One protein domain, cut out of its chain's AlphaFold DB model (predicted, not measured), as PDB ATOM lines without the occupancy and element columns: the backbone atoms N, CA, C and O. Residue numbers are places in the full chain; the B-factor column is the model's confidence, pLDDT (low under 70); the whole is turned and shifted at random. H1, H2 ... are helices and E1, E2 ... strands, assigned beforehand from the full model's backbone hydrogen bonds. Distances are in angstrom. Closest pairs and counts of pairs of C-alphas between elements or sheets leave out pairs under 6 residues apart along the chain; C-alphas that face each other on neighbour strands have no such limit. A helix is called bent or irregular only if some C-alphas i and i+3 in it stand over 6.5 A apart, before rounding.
ATOM      1  N   GLU A  65     164.490 187.932 216.856       89.19
ATOM      2  CA  GLU A  65     163.732 189.040 217.452       89.19
ATOM      3  C   GLU A  65     162.447 188.575 218.159       89.19
ATOM      4  O   GLU A  65     161.814 187.597 217.758       89.19
ATOM      5  N   TRP A  66     162.065 189.303 219.209       92.06
ATOM      6  CA  TRP A  66     160.837 189.160 219.984       92.06
ATOM      7  C   TRP A  66     160.144 190.521 220.105       92.06
ATOM      8  O   TRP A  66     160.746 191.481 220.600       92.06
ATOM      9  N   LEU A  67     158.854 190.581 219.761       91.00
ATOM     10  CA  LEU A  67     158.034 191.793 219.838       91.00
ATOM     11  C   LEU A  67     156.956 191.589 220.917       91.00
ATOM     12  O   LEU A  67     155.787 191.349 220.624       91.00
ATOM     13  N   PRO A  68     157.322 191.667 222.214       87.75
ATOM     14  CA  PRO A  68     156.491 191.211 223.331       87.75
ATOM     15  C   PRO A  68     155.093 191.825 223.402       87.75
ATOM     16  O   PRO A  68     154.222 191.240 224.051       87.75
ATOM     17  N   LEU A  69     154.884 193.010 222.822       86.69
ATOM     18  CA  LEU A  69     153.608 193.716 222.885       86.69
ATOM     19  C   LEU A  69     152.876 193.762 221.543       86.69
ATOM     20  O   LEU A  69     151.681 193.496 221.563       86.69
ATOM     21  N   GLU A  70     153.550 194.082 220.432       82.25
ATOM     22  CA  GLU A  70     153.001 194.128 219.065       82.25
ATOM     23  C   GLU A  70     154.118 194.481 218.056       82.25
ATOM     24  O   GLU A  70     155.079 195.156 218.445       82.25
ATOM     25  N   PRO A  71     153.989 194.109 216.766       78.88
ATOM     26  CA  PRO A  71     154.961 194.445 215.730       78.88
ATOM     27  C   PRO A  71     154.855 195.915 215.312       78.88
ATOM     28  O   PRO A  71     154.234 196.264 214.307       78.88
ATOM     29  N   SER A  72     155.455 196.798 216.107       79.25
ATOM     30  CA  SER A  72     155.530 198.225 215.812       79.25
ATOM     31  C   SER A  72     156.815 198.849 216.354       79.25
ATOM     32  O   SER A  72     157.285 198.519 217.441       79.25
ATOM     33  N   TRP A  73     157.366 199.799 215.595       72.06
ATOM     34  CA  TRP A  73     158.631 200.485 215.887       72.06
ATOM     35  C   TRP A  73     158.605 201.342 217.160       72.06
ATOM     36  O   TRP A  73     159.661 201.736 217.649       72.06
ATOM     37  N   ASP A  74     157.420 201.651 217.688       85.06
ATOM     38  CA  ASP A  74     157.213 202.393 218.939       85.06
ATOM     39  C   ASP A  74     156.986 201.476 220.156       85.06
ATOM     40  O   ASP A  74     156.796 201.962 221.273       85.06
ATOM     41  N   LYS A  75     156.990 200.152 219.961       89.25
ATOM     42  CA  LYS A  75     156.782 199.161 221.023       89.25
ATOM     43  C   LYS A  75     158.103 198.566 221.502       89.25
ATOM     44  O   LYS A  75     159.116 198.669 220.802       89.25
ATOM     45  N   PRO A  76     158.117 197.969 222.709       92.00
ATOM     46  CA  PRO A  76     159.289 197.284 223.221       92.00
ATOM     47  C   PRO A  76     159.706 196.164 222.283       92.00
ATOM     48  O   PRO A  76     158.867 195.373 221.851       92.00
ATOM     49  N   ASN A  77     161.003 196.082 222.037       91.12
ATOM     50  CA  ASN A  77     161.609 195.092 221.164       91.12
ATOM     51  C   ASN A  77     162.840 194.497 221.856       91.12
ATOM     52  O   ASN A  77     163.609 195.229 222.491       91.12
ATOM     53  N   VAL A  78     163.007 193.180 221.752       92.44
ATOM     54  CA  VAL A  78     164.188 192.444 222.204       92.44
ATOM     55  C   VAL A  78     164.730 191.629 221.035       92.44
ATOM     56  O   VAL A  78     163.993 190.849 220.445       92.44
ATOM     57  N   TRP A  79     166.022 191.735 220.732       92.31
ATOM     58  CA  TRP A  79     166.638 190.930 219.673       92.31
ATOM     59  C   TRP A  79     168.065 190.502 220.005       92.31
ATOM     60  O   TRP A  79     168.710 191.052 220.896       92.31
ATOM     61  N   ILE A  80     168.564 189.509 219.272       90.38
ATOM     62  CA  ILE A  80     169.938 189.010 219.353       90.38
ATOM     63  C   ILE A  80     170.696 189.453 218.101       90.38
ATOM     64  O   ILE A  80     170.230 189.223 216.986       90.38
ATOM     65  N   THR A  81     171.866 190.076 218.265       87.62
ATOM     66  CA  THR A  81     172.755 190.418 217.142       87.62
ATOM     67  C   THR A  81     173.513 189.195 216.629       87.62
ATOM     68  O   THR A  81     173.767 188.260 217.399       87.62
ATOM     69  N   PRO A  82     174.058 189.257 215.401       78.62
ATOM     70  CA  PRO A  82     175.154 188.379 215.005       78.62
ATOM     71  C   PRO A  82     176.273 188.477 216.053       78.62
ATOM     72  O   PRO A  82     176.704 189.576 216.412       78.62
ATOM     73  N   GLY A  83     176.673 187.345 216.631       81.12
ATOM     74  CA  GLY A  83     177.597 187.292 217.773       81.12
ATOM     75  C   GLY A  83     176.941 187.163 219.155       81.12
ATOM     76  O   GLY A  83     177.651 187.205 220.157       81.12
ATOM     77  N   GLY A  84     175.618 186.990 219.231       84.62
ATOM     78  CA  GLY A  84     174.929 186.551 220.450       84.62
ATOM     79  C   GLY A  84     174.687 187.642 221.494       84.62
ATOM     80  O   GLY A  84     174.460 187.326 222.659       84.62
ATOM     81  N   ARG A  85     174.752 188.928 221.121       90.00
ATOM     82  CA  ARG A  85     174.450 190.023 222.057       90.00
ATOM     83  C   ARG A  85     172.957 190.286 222.093       90.00
ATOM     84  O   ARG A  85     172.347 190.457 221.045       90.00
ATOM     85  N   ILE A  86     172.404 190.388 223.295       92.62
ATOM     86  CA  ILE A  86     171.002 190.741 223.512       92.62
ATOM     87  C   ILE A  86     170.872 192.263 223.495       92.62
ATOM     88  O   ILE A  86     171.612 192.969 224.181       92.62
ATOM     89  N   MET A  87     169.919 192.754 222.721       93.38
ATOM     90  CA  MET A  87     169.624 194.163 222.532       93.38
ATOM     91  C   MET A  87     168.164 194.429 222.880       93.38
ATOM     92  O   MET A  87     167.308 193.559 222.728       93.38
ATOM     93  N   THR A  88     167.886 195.645 223.344       92.81
ATOM     94  CA  THR A  88     166.536 196.091 223.694       92.81
ATOM     95  C   THR A  88     166.279 197.489 223.149       92.81
ATOM     96  O   THR A  88     167.174 198.336 223.193       92.81
ATOM     97  N   GLN A  89     165.051 197.765 222.721       91.19
ATOM     98  CA  GLN A  89     164.602 199.090 222.289       91.19
ATOM     99  C   GLN A  89     163.238 199.405 222.898       91.19
ATOM    100  O   GLN A  89     162.439 198.496 223.115       91.19
ATOM    101  N   ASN A  90     162.985 200.690 223.168       90.75
ATOM    102  CA  ASN A  90     161.721 201.198 223.713       90.75
ATOM    103  C   ASN A  90     161.282 200.473 224.997       90.75
ATOM    104  O   ASN A  90     160.098 200.180 225.164       90.75
ATOM    105  N   VAL A  91     162.241 200.136 225.873       89.19
ATOM    106  CA  VAL A  91     162.001 199.550 227.201       89.19
ATOM    107  C   VAL A  91     162.141 200.646 228.261       89.19
ATOM    108  O   VAL A  91     163.225 200.850 228.803       89.19
ATOM    109  N   ASP A  92     161.046 201.348 228.553       86.38
ATOM    110  CA  ASP A  92     161.023 202.510 229.446       86.38
ATOM    111  C   ASP A  92     160.280 202.224 230.766       86.38
ATOM    112  O   ASP A  92     159.165 201.690 230.764       86.38
ATOM    113  N   PRO A  93     160.844 202.604 231.926       79.88
ATOM    114  CA  PRO A  93     160.183 202.406 233.210       79.88
ATOM    115  C   PRO A  93     158.898 203.241 233.318       79.88
ATOM    116  O   PRO A  93     158.864 204.410 232.951       79.88
ATOM    117  N   GLY A  94     157.841 202.648 233.884       80.44
ATOM    118  CA  GLY A  94     156.564 203.332 234.140       80.44
ATOM    119  C   GLY A  94     155.574 203.348 232.969       80.44
ATOM    120  O   GLY A  94     154.417 203.696 233.182       80.44
ATOM    121  N   ASN A  95     155.983 202.900 231.778       85.31
ATOM    122  CA  ASN A  95     155.137 202.882 230.576       85.31
ATOM    123  C   ASN A  95     154.334 201.583 230.385       85.31
ATOM    124  O   ASN A  95     153.611 201.454 229.400       85.31
ATOM    125  N   TYR A  96     154.440 200.629 231.314       86.62
ATOM    126  CA  TYR A  96     153.818 199.308 231.190       86.62
ATOM    127  C   TYR A  96     152.857 199.017 232.328       86.62
ATOM    128  O   TYR A  96     153.163 199.216 233.507       86.62
ATOM    129  N   THR A  97     151.730 198.406 231.985       87.69
ATOM    130  CA  THR A  97     150.952 197.646 232.959       87.69
ATOM    131  C   THR A  97     151.782 196.466 233.492       87.69
ATOM    132  O   THR A  97     152.684 195.963 232.812       87.69
ATOM    133  N   PRO A  98     151.456 195.917 234.678       81.75
ATOM    134  CA  PRO A  98     152.134 194.727 235.193       81.75
ATOM    135  C   PRO A  98     152.068 193.509 234.260       81.75
ATOM    136  O   PRO A  98     152.879 192.595 234.379       81.75
ATOM    137  N   HIS A  99     151.080 193.435 233.368       78.25
ATOM    138  CA  HIS A  99     150.989 192.358 232.387       78.25
ATOM    139  C   HIS A  99     151.977 192.559 231.231       78.25
ATOM    140  O   HIS A  99     152.711 191.634 230.892       78.25
ATOM    141  N   GLU A 100     152.057 193.770 230.685       84.94
ATOM    142  CA  GLU A 100     153.002 194.129 229.621       84.94
ATOM    143  C   GLU A 100     154.452 194.031 230.102       84.94
ATOM    144  O   GLU A 100     155.285 193.433 229.427       84.94
ATOM    145  N   ALA A 101     154.734 194.493 231.325       85.50
ATOM    146  CA  ALA A 101     156.054 194.360 231.937       85.50
ATOM    147  C   ALA A 101     156.498 192.890 232.039       85.50
ATOM    148  O   ALA A 101     157.660 192.572 231.794       85.50
ATOM    149  N   ARG A 102     155.570 191.968 232.349       82.62
ATOM    150  CA  ARG A 102     155.861 190.525 232.354       82.62
ATOM    151  C   ARG A 102     156.176 190.006 230.957       82.62
ATOM    152  O   ARG A 102     157.103 189.220 230.825       82.62
ATOM    153  N   LYS A 103     155.451 190.441 229.923       85.44
ATOM    154  CA  LYS A 103     155.733 190.033 228.538       85.44
ATOM    155  C   LYS A 103     157.124 190.483 228.089       85.44
ATOM    156  O   LYS A 103     157.871 189.671 227.556       85.44
ATOM    157  N   VAL A 104     157.499 191.729 228.381       90.00
ATOM    158  CA  VAL A 104     158.843 192.255 228.085       90.00
ATOM    159  C   VAL A 104     159.920 191.473 228.842       90.00
ATOM    160  O   VAL A 104     160.909 191.053 228.246       90.00
ATOM    161  N   ALA A 105     159.708 191.202 230.132       87.44
ATOM    162  CA  ALA A 105     160.637 190.401 230.929       87.44
ATOM    163  C   ALA A 105     160.789 188.963 230.394       87.44
ATOM    164  O   ALA A 105     161.896 188.430 230.368       87.44
ATOM    165  N   LEU A 106     159.696 188.343 229.939       86.88
ATOM    166  CA  LEU A 106     159.717 187.004 229.346       86.88
ATOM    167  C   LEU A 106     160.416 186.979 227.985       86.88
ATOM    168  O   LEU A 106     161.137 186.027 227.716       86.88
ATOM    169  N   ALA A 107     160.256 188.012 227.156       90.88
ATOM    170  CA  ALA A 107     161.003 188.145 225.904       90.88
ATOM    171  C   ALA A 107     162.510 188.303 226.152       90.88
ATOM    172  O   ALA A 107     163.312 187.649 225.491       90.88
ATOM    173  N   LEU A 108     162.899 189.093 227.160       90.75
ATOM    174  CA  LEU A 108     164.302 189.220 227.560       90.75
ATOM    175  C   LEU A 108     164.887 187.881 228.030       90.75
ATOM    176  O   LEU A 108     165.994 187.515 227.641       90.75
ATOM    177  N   LEU A 109     164.124 187.131 228.828       87.12
ATOM    178  CA  LEU A 109     164.515 185.799 229.283       87.12
ATOM    179  C   LEU A 109     164.598 184.790 228.124       87.12
ATOM    180  O   LEU A 109     165.530 183.995 228.069       87.12
ATOM    181  N   ALA A 110     163.661 184.845 227.175       86.81
ATOM    182  CA  ALA A 110     163.682 184.016 225.971       86.81
ATOM    183  C   ALA A 110     164.927 184.273 225.116       86.81
ATOM    184  O   ALA A 110     165.595 183.324 224.704       86.81
ATOM    185  N   ALA A 111     165.268 185.546 224.903       88.31
ATOM    186  CA  ALA A 111     166.449 185.940 224.146       88.31
ATOM    187  C   ALA A 111     167.746 185.474 224.821       88.31
ATOM    188  O   ALA A 111     168.641 184.971 224.145       88.31
ATOM    189  N   ALA A 112     167.832 185.576 226.150       87.88
ATOM    190  CA  ALA A 112     168.972 185.054 226.901       87.88
ATOM    191  C   ALA A 112     169.144 183.545 226.700       87.88
ATOM    192  O   ALA A 112     170.208 183.103 226.268       87.88
ATOM    193  N   ASN A 113     168.072 182.773 226.896       84.69
ATOM    194  CA  ASN A 113     168.113 181.321 226.731       84.69
ATOM    195  C   ASN A 113     168.465 180.906 225.292       84.69
ATOM    196  O   ASN A 113     169.192 179.938 225.083       84.69
ATOM    197  N   HIS A 114     167.964 181.631 224.289       83.88
ATOM    198  CA  HIS A 114     168.271 181.348 222.889       83.88
ATOM    199  C   HIS A 114     169.733 181.672 222.537       83.88
ATOM    200  O   HIS A 114     170.377 180.915 221.811       83.88
ATOM    201  N   ALA A 115     170.283 182.778 223.055       83.06
ATOM    202  CA  ALA A 115     171.683 183.148 222.833       83.06
ATOM    203  C   ALA A 115     172.657 182.108 223.415       83.06
ATOM    204  O   ALA A 115     173.666 181.806 222.784       83.06
ATOM    205  N   GLU A 116     172.332 181.522 224.572       78.56
ATOM    206  CA  GLU A 116     173.121 180.448 225.189       78.56
ATOM    207  C   GLU A 116     173.118 179.156 224.357       78.56
ATOM    208  O   GLU A 116     174.155 178.509 224.216       78.56
ATOM    209  N   GLN A 117     171.978 178.789 223.759       70.38
ATOM    210  CA  GLN A 117     171.860 177.588 222.920       70.38
ATOM    211  C   GLN A 117     172.651 177.688 221.608       70.38
ATOM    212  O   GLN A 117     173.137 176.678 221.113       70.38
ATOM    213  N   GLY A 118     172.804 178.893 221.050       59.19
ATOM    214  CA  GLY A 118     173.584 179.129 219.830       59.19
ATOM    215  C   GLY A 118     175.106 179.193 220.029       59.19
ATOM    216  O   GLY A 118     175.829 179.382 219.054       59.19
ATOM    217  N   GLN A 119     175.595 179.090 221.270       48.81
ATOM    218  CA  GLN A 119     177.022 179.160 221.625       48.81
ATOM    219  C   GLN A 119     177.647 177.792 221.972       48.81
ATOM    220  O   GLN A 119     178.812 177.755 222.376       48.81
TER     221      GLN A 119
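Overview. This is residues 65 to 119 of the 120 residues of an uncharacterized protein of Corynebacterium auriscanis (UniProt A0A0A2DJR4). One long helix, H1, runs along one face of a small two-stranded hairpin, E1 and E2, roughly in line with its strands. On the side of E1 away from E2, the opening stretch of the printed part makes a loop, and its residues 65 to 66 pair antiparallel with residues 78 to 79 of E1, adding a very short third run to the hairpin. The printed part has 55 residues with two named strands and one named helix, in the order E1, E2, H1; the sheet order is E1 - E2, antiparallel, and the class is mixed, helices and strands. The whole is compact, with a radius of gyration of the C-alphas of 11.2 A, yet elongated in outline, spanning 34 by 20 by 17 A.

Arrangement. Begin at the sheet, where E1, residues 77 to 80, and E2, residues 86 to 89, form a hairpin. They are antiparallel neighbours, with 157 degrees between their N-to-C directions. Look at C-alphas 78 and 88, which face each other at 4.6 A. Between the backbones, N 79 and O 87 are 3.0 A apart and N 87 and O 79 are 2.8 A apart, both within hydrogen-bond range. From the sheet go to H1, residues 98 to 117. Its closest C-alphas to E1 are those of Leu 108 and Val 78, 6.3 A apart. To E2, the closest are those of Ala 111 and Ile 86, 6.6 A apart. In H1, every O i to N i+4 pair is within hydrogen-bond range.

Along the chain. Find C-alpha 77 at (161.609, 195.092, 221.164); from there E1 runs 10.5 A to C-alpha 80. After a tight link of 5 residues, E2 starts at C-alpha 86, at (171.002, 190.741, 223.512), and runs 10.6 A to C-alpha 89. A short link of 8 residues leads to H1, which starts at C-alpha 98, at (152.134, 194.727, 235.193), and ends 28.9 A away at C-alpha 117, at (171.860, 177.588, 222.920). H1 is not bent.

Size, cuts and confidence. The two C-alphas farthest apart are those of Gly 94 and Gln 119, at 34.1 A, while the first and last printed C-alphas, of Glu 65 and Gln 119, are 17.1 A apart. The printed part runs from residue 65 to 119 with no cut, and no link between named elements is long. Residues 65 to 76 hold no named element; their C-alphas lie 5 to 13 A from the mean of the C-alphas. The mean pLDDT of the printed part is 85.0; look for low confidence, under 70, at residues 118 to 119.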